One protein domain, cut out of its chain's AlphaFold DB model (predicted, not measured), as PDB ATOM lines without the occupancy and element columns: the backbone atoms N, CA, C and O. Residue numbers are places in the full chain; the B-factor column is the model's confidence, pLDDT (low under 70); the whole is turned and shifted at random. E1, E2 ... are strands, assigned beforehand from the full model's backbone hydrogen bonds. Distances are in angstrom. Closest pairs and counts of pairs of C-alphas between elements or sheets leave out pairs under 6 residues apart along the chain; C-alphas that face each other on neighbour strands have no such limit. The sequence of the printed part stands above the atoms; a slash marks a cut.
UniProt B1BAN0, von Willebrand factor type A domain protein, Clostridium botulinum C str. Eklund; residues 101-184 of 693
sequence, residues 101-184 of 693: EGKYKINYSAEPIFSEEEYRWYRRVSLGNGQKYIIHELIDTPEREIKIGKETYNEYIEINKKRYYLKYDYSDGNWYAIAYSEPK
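This is residues 101 to 184 of the 693 residues of the protein "von Willebrand factor type A domain protein" of Clostridium botulinum C str. Eklund (UniProt B1BAN0). A strongly twisted sheet folds back on itself into a partly closed, barrel-like curl: two meanders, E2 E3 E4 and E7 E8 E9, run crosswise to each other, joined by the bent strand E1, and their edge strands E4 and E7 come near each other without pairing. The turn between E2 and E3 lies at one end of the longest axis, and a separate small hairpin, E5 and E6, lies near E8. The printed part has 84 residues, with no named helix and nine named strands, E1 to E9 in order along the chain. The class is all strand; the larger sheet is branched, with seven strands and antiparallel neighbour pairs, and the smaller is the antiparallel pair E5 - E6. The whole is compact, with a radius of gyration of the C-alphas of 13.3 A and spans of 40 by 31 by 26 A.

In the larger sheet, E1 holds residues 101 to 108 and is 20.3 A long, beginning at C-alpha 101 (39.128, -90.673, -10.099); it bends by 53 degrees at residue 105. E2 is residues 113 to 115. E3, residues 120 to 127, measures 22.9 A from first to last C-alpha, and E4, residues 133 to 138, measures 15.2 A. E7 is residues 156 to 159. E8, residues 162 to 169, is 21.4 A long and begins at C-alpha 162 (33.107, -93.590, -18.729). E9, residues 174 to 180, is 18.7 A long and ends at C-alpha 180 (33.812, -89.839, -10.487). The smaller sheet has E5, residues 146 to 148, and E6, residues 151 to 153. E6 runs on into E7 across a break of 2 residues, at 76 degrees.

In the branched sheet E3 has three neighbours: E1, beside its residues 125 to 127, and E2, beside 120 to 122, lie on one side of it, and E4, beside 121 to 126, on the other side. E2, E3 and E4 form a meander, each strand the antiparallel neighbour of the one before. In the hairpin E2 and E3, N 113 and O 122 are 2.7 A apart, within hydrogen-bond range; in the hairpin E3 and E4, N 138 and O 121 are at 2.8 A. E1 and E3 are antiparallel at 112 degrees between their directions, with N 107 and O 126 at 2.8 A. On the other side of E1 lies E9, antiparallel at 148 degrees, with N 177 and O 104 at 2.8 A. E7, E8 and E9 form a second meander: the hairpin E8 and E9 has N 165 and O 178 at 2.8 A, and the hairpin E7 and E8 has N 157 and O 164 at 2.8 A. E2, E4 and E7 are edge strands. The closest C-alphas of E4 and E7, those of His 136 and Ile 157, are 6.4 A apart. In the hairpin E5 and E6, N 146 and O 153 are at 2.8 A. The closest C-alphas of E6 and E8, those of Tyr 153 and Tyr 165, are 6.5 A apart. Among the pairs that stay apart are E1 and E4, E3 and E8, and E2 and E9.

The two C-alphas farthest apart, those of Glu 116 and Lys 184, are 41.8 A from each other, while the first and last printed C-alphas, of Glu 101 and Lys 184, are 12.9 A apart. The printed part has no cut. No link is long; the link from E4 to E5, 7 residues, is short, and the others are tight. The mean pLDDT of the printed part is 71.1, with 37 residues under 70, among them residues 127 to 146; E4 has a mean of 54.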
ATOM      1  N   GLU A 101      38.145 -89.771  -9.479       75.19
ATOM      2  CA  GLU A 101      39.128 -90.673 -10.099       75.19
ATOM      3  C   GLU A 101      40.058 -89.939 -11.072       75.19
ATOM      4  O   GLU A 101      41.148 -90.411 -11.388       75.19
ATOM      5  N   GLY A 102      39.643 -88.767 -11.556       76.69
ATOM      6  CA  GLY A 102      40.490 -87.916 -12.379       76.69
ATOM      7  C   GLY A 102      39.877 -86.544 -12.627       76.69
ATOM      8  O   GLY A 102      38.686 -86.431 -12.900       76.69
ATOM      9  N   LYS A 103      40.702 -85.496 -12.560       84.44
ATOM     10  CA  LYS A 103      40.345 -84.114 -12.916       84.44
ATOM     11  C   LYS A 103      41.265 -83.670 -14.050       84.44
ATOM     12  O   LYS A 103      42.464 -83.500 -13.845       84.44
ATOM     13  N   TYR A 104      40.710 -83.482 -15.244       82.75
ATOM     14  CA  TYR A 104      41.474 -83.154 -16.446       82.75
ATOM     15  C   TYR A 104      41.121 -81.760 -16.932       82.75
ATOM     16  O   TYR A 104      39.953 -81.470 -17.178       82.75
ATOM     17  N   LYS A 105      42.127 -80.902 -17.102       85.19
ATOM     18  CA  LYS A 105      41.930 -79.605 -17.753       85.19
ATOM     19  C   LYS A 105      41.550 -79.825 -19.218       85.19
ATOM     20  O   LYS A 105      42.237 -80.564 -19.930       85.19
ATOM     21  N   ILE A 106      40.488 -79.167 -19.663       80.19
ATOM     22  CA  ILE A 106      39.976 -79.255 -21.031       80.19
ATOM     23  C   ILE A 106      39.891 -77.875 -21.680       80.19
ATOM     24  O   ILE A 106      39.661 -76.866 -21.017       80.19
ATOM     25  N   ASN A 107      40.041 -77.855 -22.999       77.44
ATOM     26  CA  ASN A 107      39.599 -76.754 -23.835       77.44
ATOM     27  C   ASN A 107      38.161 -77.046 -24.257       77.44
ATOM     28  O   ASN A 107      37.863 -78.080 -24.865       77.44
ATOM     29  N   TYR A 108      37.275 -76.128 -23.905       71.31
ATOM     30  CA  TYR A 108      35.839 -76.283 -24.039       71.31
ATOM     31  C   TYR A 108      35.295 -75.163 -24.933       71.31
ATOM     32  O   TYR A 108      35.440 -73.986 -24.602       71.31
ATOM     33  N   SER A 109      34.732 -75.520 -26.094       66.38
ATOM     34  CA  SER A 109      34.135 -74.553 -27.026       66.38
ATOM     35  C   SER A 109      32.708 -74.214 -26.603       66.38
ATOM     36  O   SER A 109      31.869 -75.109 -26.509       66.38
ATOM     37  N   ALA A 110      32.420 -72.926 -26.406       60.62
ATOM     38  CA  ALA A 110      31.065 -72.448 -26.129       60.62
ATOM     39  C   ALA A 110      30.141 -72.530 -27.360       60.62
ATOM     40  O   ALA A 110      28.923 -72.606 -27.205       60.62
ATOM     41  N   GLU A 111      30.704 -72.536 -28.573       65.69
ATOM     42  CA  GLU A 111      29.936 -72.581 -29.820       65.69
ATOM     43  C   GLU A 111      29.557 -74.030 -30.181       65.69
ATOM     44  O   GLU A 111      30.456 -74.864 -30.369       65.69
ATOM     45  N   PRO A 112      28.251 -74.360 -30.257       67.25
ATOM     46  CA  PRO A 112      27.792 -75.670 -30.689       67.25
ATOM     47  C   PRO A 112      27.840 -75.798 -32.225       67.25
ATOM     48  O   PRO A 112      27.655 -74.830 -32.958       67.25
ATOM     49  N   ILE A 113      28.084 -77.010 -32.714       72.19
ATOM     50  CA  ILE A 113      28.149 -77.390 -34.128       72.19
ATOM     51  C   ILE A 113      26.898 -78.210 -34.448       72.19
ATOM     52  O   ILE A 113      26.662 -79.224 -33.799       72.19
ATOM     53  N   PHE A 114      26.102 -77.805 -35.431       73.19
ATOM     54  CA  PHE A 114      24.929 -78.567 -35.869       73.19
ATOM     55  C   PHE A 114      25.319 -79.593 -36.945       73.19
ATOM     56  O   PHE A 114      26.001 -79.235 -37.905       73.19
ATOM     57  N   SER A 115      24.904 -80.855 -36.796       73.50
ATOM     58  CA  SER A 115      24.951 -81.852 -37.874       73.50
ATOM     59  C   SER A 115      23.607 -81.882 -38.581       73.50
ATOM     60  O   SER A 115      22.600 -82.245 -37.977       73.50
ATOM     61  N   GLU A 116      23.599 -81.534 -39.865       74.06
ATOM     62  CA  GLU A 116      22.400 -81.623 -40.703       74.06
ATOM     63  C   GLU A 116      22.011 -83.078 -41.011       74.06
ATOM     64  O   GLU A 116      20.824 -83.366 -41.140       74.06
ATOM     65  N   GLU A 117      22.981 -84.001 -41.072       74.19
ATOM     66  CA  GLU A 117      22.740 -85.429 -41.339       74.19
ATOM     67  C   GLU A 117      22.029 -86.129 -40.174       74.19
ATOM     68  O   GLU A 117      21.143 -86.953 -40.391       74.19
ATOM     69  N   GLU A 118      22.399 -85.789 -38.936       73.94
ATOM     70  CA  GLU A 118      21.820 -86.394 -37.728       73.94
ATOM     71  C   GLU A 118      20.768 -85.500 -37.046       73.94
ATOM     72  O   GLU A 118      20.120 -85.929 -36.093       73.94
ATOM     73  N   TYR A 119      20.592 -84.265 -37.530       74.69
ATOM     74  CA  TYR A 119      19.716 -83.229 -36.968       74.69
ATOM     75  C   TYR A 119      19.957 -82.976 -35.467       74.69
ATOM     76  O   TYR A 119      19.030 -82.860 -34.663       74.69
ATOM     77  N   ARG A 120      21.236 -82.925 -35.079       67.88
ATOM     78  CA  ARG A 120      21.706 -82.876 -33.685       67.88
ATOM     79  C   ARG A 120      22.761 -81.794 -33.499       67.88
ATOM     80  O   ARG A 120      23.543 -81.510 -34.406       67.88
ATOM     81  N   TRP A 121      22.802 -81.197 -32.313       68.38
ATOM     82  CA  TRP A 121      23.857 -80.261 -31.925       68.38
ATOM     83  C   TRP A 121      24.990 -80.998 -31.221       68.38
ATOM     84  O   TRP A 121      24.749 -81.895 -30.419       68.38
ATOM     85  N   TYR A 122      26.226 -80.580 -31.465       68.44
ATOM     86  CA  TYR A 122      27.418 -81.128 -30.833       68.44
ATOM     87  C   TYR A 122      28.289 -80.025 -30.253       68.44
ATOM     88  O   TYR A 122      28.283 -78.897 -30.739       68.44
ATOM     89  N   ARG A 123      29.109 -80.343 -29.252       72.31
ATOM     90  CA  ARG A 123      30.195 -79.454 -28.803       72.31
ATOM     91  C   ARG A 123      31.549 -80.124 -28.943       72.31
ATOM     92  O   ARG A 123      31.682 -81.340 -28.800       72.31
ATOM     93  N   ARG A 124      32.564 -79.305 -29.226       69.38
ATOM     94  CA  ARG A 124      33.958 -79.742 -29.313       69.38
ATOM     95  C   ARG A 124      34.623 -79.596 -27.948       69.38
ATOM     96  O   ARG A 124      34.767 -78.483 -27.444       69.38
ATOM     97  N   VAL A 125      35.080 -80.720 -27.403       69.75
ATOM     98  CA  VAL A 125      35.900 -80.771 -26.186       69.75
ATOM     99  C   VAL A 125      37.245 -81.415 -26.518       69.75
ATOM    100  O   VAL A 125      37.288 -82.443 -27.202       69.75
ATOM    101  N   SER A 126      38.348 -80.812 -26.063       70.06
ATOM    102  CA  SER A 126      39.694 -81.391 -26.175       70.06
ATOM    103  C   SER A 126      40.454 -81.319 -24.853       70.06
ATOM    104  O   SER A 126      40.248 -80.411 -24.050       70.06
ATOM    105  N   LEU A 127      41.337 -82.286 -24.601       66.00
ATOM    106  CA  LEU A 127      42.215 -82.260 -23.431       66.00
ATOM    107  C   LEU A 127      43.281 -81.165 -23.594       66.00
ATOM    108  O   LEU A 127      43.792 -80.940 -24.692       66.00
ATOM    109  N   GLY A 128      43.653 -80.503 -22.495       60.78
ATOM    110  CA  GLY A 128      44.621 -79.396 -22.500       60.78
ATOM    111  C   GLY A 128      46.025 -79.759 -23.014       60.78
ATOM    112  O   GLY A 128      46.805 -78.865 -23.322       60.78
ATOM    113  N   ASN A 129      46.342 -81.053 -23.150       58.75
ATOM    114  CA  ASN A 129      47.596 -81.571 -23.709       58.75
ATOM    115  C   ASN A 129      47.547 -81.834 -25.233       58.75
ATOM    116  O   ASN A 129      48.516 -82.342 -25.791       58.75
ATOM    117  N   GLY A 130      46.435 -81.518 -25.910       56.94
ATOM    118  CA  GLY A 130      46.302 -81.633 -27.366       56.94
ATOM    119  C   GLY A 130      45.930 -83.025 -27.900       56.94
ATOM    120  O   GLY A 130      45.885 -83.202 -29.117       56.94
ATOM    121  N   GLN A 131      45.631 -84.014 -27.045       51.72
ATOM    122  CA  GLN A 131      45.180 -85.340 -27.489       51.72
ATOM    123  C   GLN A 131      43.644 -85.484 -27.525       51.72
ATOM    124  O   GLN A 131      42.975 -85.365 -26.505       51.72
ATOM    125  N   LYS A 132      43.151 -85.835 -28.728       51.41
ATOM    126  CA  LYS A 132      41.814 -86.322 -29.149       51.41
ATOM    127  C   LYS A 132      40.577 -85.438 -28.886       51.41
ATOM    128  O   LYS A 132      40.309 -84.975 -27.785       51.41
ATOM    129  N   TYR A 133      39.794 -85.283 -29.957       52.62
ATOM    130  CA  TYR A 133      38.466 -84.673 -29.998       52.62
ATOM    131  C   TYR A 133      37.412 -85.670 -29.513       52.62
ATOM    132  O   TYR A 133      37.418 -86.819 -29.956       52.62
ATOM    133  N   ILE A 134      36.476 -85.220 -28.679       54.81
ATOM    134  CA  ILE A 134      35.193 -85.904 -28.486       54.81
ATOM    135  C   ILE A 134      34.113 -84.951 -28.990       54.81
ATOM    136  O   ILE A 134      34.002 -83.820 -28.515       54.81
ATOM    137  N   ILE A 135      33.385 -85.392 -30.014       54.19
ATOM    138  CA  ILE A 135      32.179 -84.739 -30.515       54.19
ATOM    139  C   ILE A 135      31.043 -85.317 -29.664       54.19
ATOM    140  O   ILE A 135      30.756 -86.507 -29.766       54.19
ATOM    141  N   HIS A 136      30.481 -84.524 -28.750       55.84
ATOM    142  CA  HIS A 136      29.416 -84.977 -27.847       55.84
ATOM    143  C   HIS A 136      28.075 -84.393 -28.279       55.84
ATOM    144  O   HIS A 136      27.998 -83.188 -28.510       55.84
ATOM    145  N   GLU A 137      27.051 -85.238 -28.394       53.88
ATOM    146  CA  GLU A 137      25.678 -84.841 -28.713       53.88
ATOM    147  C   GLU A 137      25.068 -84.060 -27.539       53.88
ATOM    148  O   GLU A 137      24.967 -84.559 -26.419       53.88
ATOM    149  N   LEU A 138      24.631 -82.830 -27.796       52.03
ATOM    150  CA  LEU A 138      23.761 -82.083 -26.898       52.03
ATOM    151  C   LEU A 138      22.357 -82.677 -27.021       52.03
ATOM    152  O   LEU A 138      21.566 -82.265 -27.866       52.03
ATOM    153  N   ILE A 139      22.029 -83.646 -26.168       51.50
ATOM    154  CA  ILE A 139      20.623 -83.985 -25.933       51.50
ATOM    155  C   ILE A 139      19.994 -82.704 -25.349       51.50
ATOM    156  O   ILE A 139      20.622 -82.088 -24.496       51.50
ATOM    157  N   ASP A 140      18.797 -82.285 -25.741       44.84
ATOM    158  CA  ASP A 140      18.089 -81.161 -25.107       44.84
ATOM    159  C   ASP A 140      16.992 -81.747 -24.208       44.84
ATOM    160  O   ASP A 140      16.118 -82.465 -24.693       44.84
ATOM    161  N   THR A 141      17.070 -81.553 -22.888       42.00
ATOM    162  CA  THR A 141      15.957 -81.891 -21.982       42.00
ATOM    163  C   THR A 141      15.783 -80.806 -20.917       42.00
ATOM    164  O   THR A 141      16.788 -80.267 -20.453       42.00
ATOM    165  N   PRO A 142      14.539 -80.500 -20.490       40.50
ATOM    166  CA  PRO A 142      14.212 -79.258 -19.773       40.50
ATOM    167  C   PRO A 142      14.671 -79.191 -18.306       40.50
ATOM    168  O   PRO A 142      14.487 -78.167 -17.657       40.50
ATOM    169  N   GLU A 143      15.265 -80.254 -17.764       53.66
ATOM    170  CA  GLU A 143      15.695 -80.346 -16.365       53.66
ATOM    171  C   GLU A 143      17.075 -81.026 -16.317       53.66
ATOM    172  O   GLU A 143      17.179 -82.217 -16.614       53.66
ATOM    173  N   ARG A 144      18.163 -80.295 -16.017       59.28
ATOM    174  CA  ARG A 144      19.537 -80.856 -16.025       59.28
ATOM    175  C   ARG A 144      20.455 -80.349 -14.919       59.28
ATOM    176  O   ARG A 144      21.600 -79.999 -15.169       59.28
ATOM    177  N   GLU A 145      19.993 -80.360 -13.676       66.94
ATOM    178  CA  GLU A 145      20.936 -80.384 -12.555       66.94
ATOM    179  C   GLU A 145      21.369 -81.836 -12.305       66.94
ATOM    180  O   GLU A 145      20.636 -82.619 -11.703       66.94
ATOM    181  N   ILE A 146      22.563 -82.216 -12.758       69.62
ATOM    182  CA  ILE A 146      23.200 -83.479 -12.372       69.62
ATOM    183  C   ILE A 146      23.921 -83.237 -11.047       69.62
ATOM    184  O   ILE A 146      24.965 -82.586 -11.005       69.62
ATOM    185  N   LYS A 147      23.371 -83.759  -9.951       70.56
ATOM    186  CA  LYS A 147      23.976 -83.630  -8.618       70.56
ATOM    187  C   LYS A 147      24.909 -84.799  -8.340       70.56
ATOM    188  O   LYS A 147      24.491 -85.954  -8.385       70.56
ATOM    189  N   ILE A 148      26.167 -84.491  -8.033       69.44
ATOM    190  CA  ILE A 148      27.164 -85.462  -7.575       69.44
ATOM    191  C   ILE A 148      27.750 -84.948  -6.265       69.44
ATOM    192  O   ILE A 148      28.478 -83.955  -6.240       69.44
ATOM    193  N   GLY A 149      27.403 -85.607  -5.158       68.88
ATOM    194  CA  GLY A 149      27.691 -85.091  -3.822       68.88
ATOM    195  C   GLY A 149      27.070 -83.702  -3.627       68.88
ATOM    196  O   GLY A 149      25.871 -83.512  -3.826       68.88
ATOM    197  N   LYS A 150      27.896 -82.716  -3.263       66.44
ATOM    198  CA  LYS A 150      27.485 -81.306  -3.088       66.44
ATOM    199  C   LYS A 150      27.587 -80.470  -4.369       66.44
ATOM    200  O   LYS A 150      27.241 -79.292  -4.354       66.44
ATOM    201  N   GLU A 151      28.091 -81.054  -5.449       72.94
ATOM    202  CA  GLU A 151      28.381 -80.353  -6.694       72.94
ATOM    203  C   GLU A 151      27.245 -80.544  -7.696       72.94
ATOM    204  O   GLU A 151      26.661 -81.624  -7.806       72.94
ATOM    205  N   THR A 152      26.926 -79.479  -8.428       78.50
ATOM    206  CA  THR A 152      25.908 -79.501  -9.483       78.50
ATOM    207  C   THR A 152      26.584 -79.301 -10.828       78.50
ATOM    208  O   THR A 152      27.325 -78.339 -11.030       78.50
ATOM    209  N   TYR A 153      26.323 -80.228 -11.739       77.06
ATOM    210  CA  TYR A 153      26.829 -80.235 -13.099       77.06
ATOM    211  C   TYR A 153      25.664 -80.098 -14.059       77.06
ATOM    212  O   TYR A 153      24.619 -80.707 -13.862       77.06
ATOM    213  N   ASN A 154      25.878 -79.356 -15.136       73.38
ATOM    214  CA  ASN A 154      24.871 -79.218 -16.182       73.38
ATOM    215  C   ASN A 154      25.169 -80.142 -17.374       73.38
ATOM    216  O   ASN A 154      24.310 -80.362 -18.226       73.38
ATOM    217  N   GLU A 155      26.396 -80.676 -17.448       75.06
ATOM    218  CA  GLU A 155      26.921 -81.377 -18.619       75.06
ATOM    219  C   GLU A 155      27.945 -82.458 -18.239       75.06
ATOM    220  O   GLU A 155      28.696 -82.323 -17.267       75.06
ATOM    221  N   TYR A 156      28.014 -83.518 -19.044       76.12
ATOM    222  CA  TYR A 156      29.065 -84.532 -19.002       76.12
ATOM    223  C   TYR A 156      29.453 -84.956 -20.424       76.12
ATOM    224  O   TYR A 156      28.708 -84.720 -21.367       76.12
ATOM    225  N   ILE A 157      30.612 -85.593 -20.578       72.44
ATOM    226  CA  ILE A 157      31.038 -86.291 -21.796       72.44
ATOM    227  C   ILE A 157      31.295 -87.757 -21.473       72.44
ATOM    228  O   ILE A 157      31.642 -88.092 -20.343       72.44
ATOM    229  N   GLU A 158      31.161 -88.641 -22.456       68.44
ATOM    230  CA  GLU A 158      31.469 -90.061 -22.292       68.44
ATOM    231  C   GLU A 158      32.670 -90.458 -23.158       68.44
ATOM    232  O   GLU A 158      32.705 -90.175 -24.355       68.44
ATOM    233  N   ILE A 159      33.668 -91.102 -22.550       66.56
ATOM    234  CA  ILE A 159      34.876 -91.601 -23.218       66.56
ATOM    235  C   ILE A 159      35.050 -93.056 -22.808       66.56
ATOM    236  O   ILE A 159      35.136 -93.345 -21.618       66.56
ATOM    237  N   ASN A 160      35.111 -93.983 -23.769       66.69
ATOM    238  CA  ASN A 160      35.243 -95.422 -23.493       66.69
ATOM    239  C   ASN A 160      34.213 -95.941 -22.464       66.69
ATOM    240  O   ASN A 160      34.565 -96.718 -21.582       66.69
ATOM    241  N   LYS A 161      32.949 -95.497 -22.567       67.06
ATOM    242  CA  LYS A 161      31.848 -95.810 -21.631       67.06
ATOM    243  C   LYS A 161      31.997 -95.240 -20.213       67.06
ATOM    244  O   LYS A 161      31.278 -95.651 -19.308       67.06
ATOM    245  N   LYS A 162      32.910 -94.287 -20.005       68.56
ATOM    246  CA  LYS A 162      33.107 -93.590 -18.729       68.56
ATOM    247  C   LYS A 162      32.669 -92.137 -18.836       68.56
ATOM    248  O   LYS A 162      33.075 -91.442 -19.768       68.56
ATOM    249  N   ARG A 163      31.860 -91.675 -17.879       78.94
ATOM    250  CA  ARG A 163      31.351 -90.297 -17.836       78.94
ATOM    251  C   ARG A 163      32.336 -89.357 -17.144       78.94
ATOM    252  O   ARG A 163      32.883 -89.679 -16.092       78.94
ATOM    253  N   TYR A 164      32.513 -88.178 -17.727       79.88
ATOM    254  CA  TYR A 164      33.308 -87.081 -17.196       79.88
ATOM    255  C   TYR A 164      32.441 -85.831 -17.132       79.88
ATOM    256  O   TYR A 164      31.971 -85.347 -18.156       79.88
ATOM    257  N   TYR A 165      32.246 -85.294 -15.940       83.88
ATOM    258  CA  TYR A 165      31.361 -84.166 -15.691       83.88
ATOM    259  C   TYR A 165      32.117 -82.856 -15.856       83.88
ATOM    260  O   TYR A 165      33.258 -82.725 -15.403       83.88
ATOM    261  N   LEU A 166      31.503 -81.903 -16.550       82.12
ATOM    262  CA  LEU A 166      32.173 -80.677 -16.961       82.12
ATOM    263  C   LEU A 166      31.911 -79.560 -15.956       82.12
ATOM    264  O   LEU A 166      30.761 -79.240 -15.663       82.12
ATOM    265  N   LYS A 167      32.978 -78.944 -15.445       86.25
ATOM    266  CA  LYS A 167      32.885 -77.822 -14.504       86.25
ATOM    267  C   LYS A 167      33.874 -76.725 -14.857       86.25
ATOM    268  O   LYS A 167      35.045 -77.000 -15.114       86.25
ATOM    269  N   TYR A 168      33.396 -75.487 -14.825       84.31
ATOM    270  CA  TYR A 168      34.245 -74.306 -14.873       84.31
ATOM    271  C   TYR A 168      34.757 -73.987 -13.465       84.31
ATOM    272  O   TYR A 168      33.966 -73.833 -12.532       84.31
ATOM    273  N   ASP A 169      36.075 -73.920 -13.300       85.00
ATOM    274  CA  ASP A 169      36.721 -73.542 -12.048       85.00
ATOM    275  C   ASP A 169      37.038 -72.041 -12.084       85.00
ATOM    276  O   ASP A 169      37.971 -71.591 -12.749       85.00
ATOM    277  N   TYR A 170      36.236 -71.242 -11.380       85.50
ATOM    278  CA  TYR A 170      36.386 -69.783 -11.354       85.50
ATOM    279  C   TYR A 170      37.702 -69.319 -10.713       85.50
ATOM    280  O   TYR A 170      38.093 -68.172 -10.914       85.50
ATOM    281  N   SER A 171      38.379 -70.181  -9.944       86.44
ATOM    282  CA  SER A 171      39.632 -69.822  -9.273       86.44
ATOM    283  C   SER A 171      40.813 -69.706 -10.241       86.44
ATOM    284  O   SER A 171      41.681 -68.857 -10.045       86.44
ATOM    285  N   ASP A 172      40.824 -70.515 -11.304       88.50
ATOM    286  CA  ASP A 172      41.891 -70.533 -12.309       88.50
ATOM    287  C   ASP A 172      41.408 -70.234 -13.739       88.50
ATOM    288  O   ASP A 172      42.217 -70.149 -14.669       88.50
ATOM    289  N   GLY A 173      40.099 -70.043 -13.919       86.38
ATOM    290  CA  GLY A 173      39.475 -69.643 -15.172       86.38
ATOM    291  C   GLY A 173      39.401 -70.748 -16.228       86.38
ATOM    292  O   GLY A 173      39.258 -70.428 -17.411       86.38
ATOM    293  N   ASN A 174      39.511 -72.026 -15.845       87.69
ATOM    294  CA  ASN A 174      39.550 -73.150 -16.783       87.69
ATOM    295  C   ASN A 174      38.370 -74.112 -16.643       87.69
ATOM    296  O   ASN A 174      37.750 -74.260 -15.591       87.69
ATOM    297  N   TRP A 175      38.105 -74.836 -17.730       85.44
ATOM    298  CA  TRP A 175      37.180 -75.960 -17.735       85.44
ATOM    299  C   TRP A 175      37.889 -77.260 -17.359       85.44
ATOM    300  O   TRP A 175      39.014 -77.531 -17.790       85.44
ATOM    301  N   TYR A 176      37.187 -78.093 -16.596       86.12
ATOM    302  CA  TYR A 176      37.635 -79.411 -16.177       86.12
ATOM    303  C   TYR A 176      36.621 -80.485 -16.551       86.12
ATOM    304  O   TYR A 176      35.424 -80.306 -16.351       86.12
ATOM    305  N   ALA A 177      37.124 -81.615 -17.038       83.44
ATOM    306  CA  ALA A 177      36.403 -82.873 -17.141       83.44
ATOM    307  C   ALA A 177      36.756 -83.732 -15.919       83.44
ATOM    308  O   ALA A 177      37.923 -84.079 -15.716       83.44
ATOM    309  N   ILE A 178      35.763 -84.035 -15.084       83.88
ATOM    310  CA  ILE A 178      35.943 -84.724 -13.804       83.88
ATOM    311  C   ILE A 178      35.301 -86.106 -13.884       83.88
ATOM    312  O   ILE A 178      34.094 -86.221 -14.073       83.88
ATOM    313  N   ALA A 179      36.100 -87.156 -13.739       82.38
ATOM    314  CA  ALA A 179      35.610 -88.516 -13.576       82.38
ATOM    315  C   ALA A 179      35.358 -88.802 -12.095       82.38
ATOM    316  O   ALA A 179      36.240 -88.586 -11.260       82.38
ATOM    317  N   TYR A 180      34.174 -89.328 -11.803       79.00
ATOM    318  CA  TYR A 180      33.812 -89.839 -10.487       79.00
ATOM    319  C   TYR A 180      33.781 -91.363 -10.503       79.00
ATOM    320  O   TYR A 180      33.423 -91.954 -11.522       79.00
ATOM    321  N   SER A 181      34.112 -91.969  -9.366       75.25
ATOM    322  CA  SER A 181      33.835 -93.378  -9.103       75.25
ATOM    323  C   SER A 181      32.329 -93.635  -9.070       75.25
ATOM    324  O   SER A 181      31.508 -92.704  -9.037       75.25
ATOM    325  N   GLU A 182      31.950 -94.907  -9.007       77.81
ATOM    326  CA  GLU A 182      30.606 -95.245  -8.549       77.81
ATOM    327  C   GLU A 182      30.389 -94.777  -7.096       77.81
ATOM    328  O   GLU A 182      31.371 -94.550  -6.368       77.81
ATOM    329  N   PRO A 183      29.127 -94.551  -6.679       84.19
ATOM    330  CA  PRO A 183      28.785 -94.291  -5.286       84.19
ATOM    331  C   PRO A 183      29.374 -95.357  -4.370       84.19
ATOM    332  O   PRO A 183      29.403 -96.540  -4.715       84.19
ATOM    333  N   LYS A 184      29.803 -94.956  -3.172       88.12
ATOM    334  CA  LYS A 184      30.347 -95.901  -2.186       88.12
ATOM    335  C   LYS A 184      29.381 -97.050  -1.881       88.12
ATOM    336  O   LYS A 184      29.827 -98.181  -1.704       88.12
TER     337      LYS A 184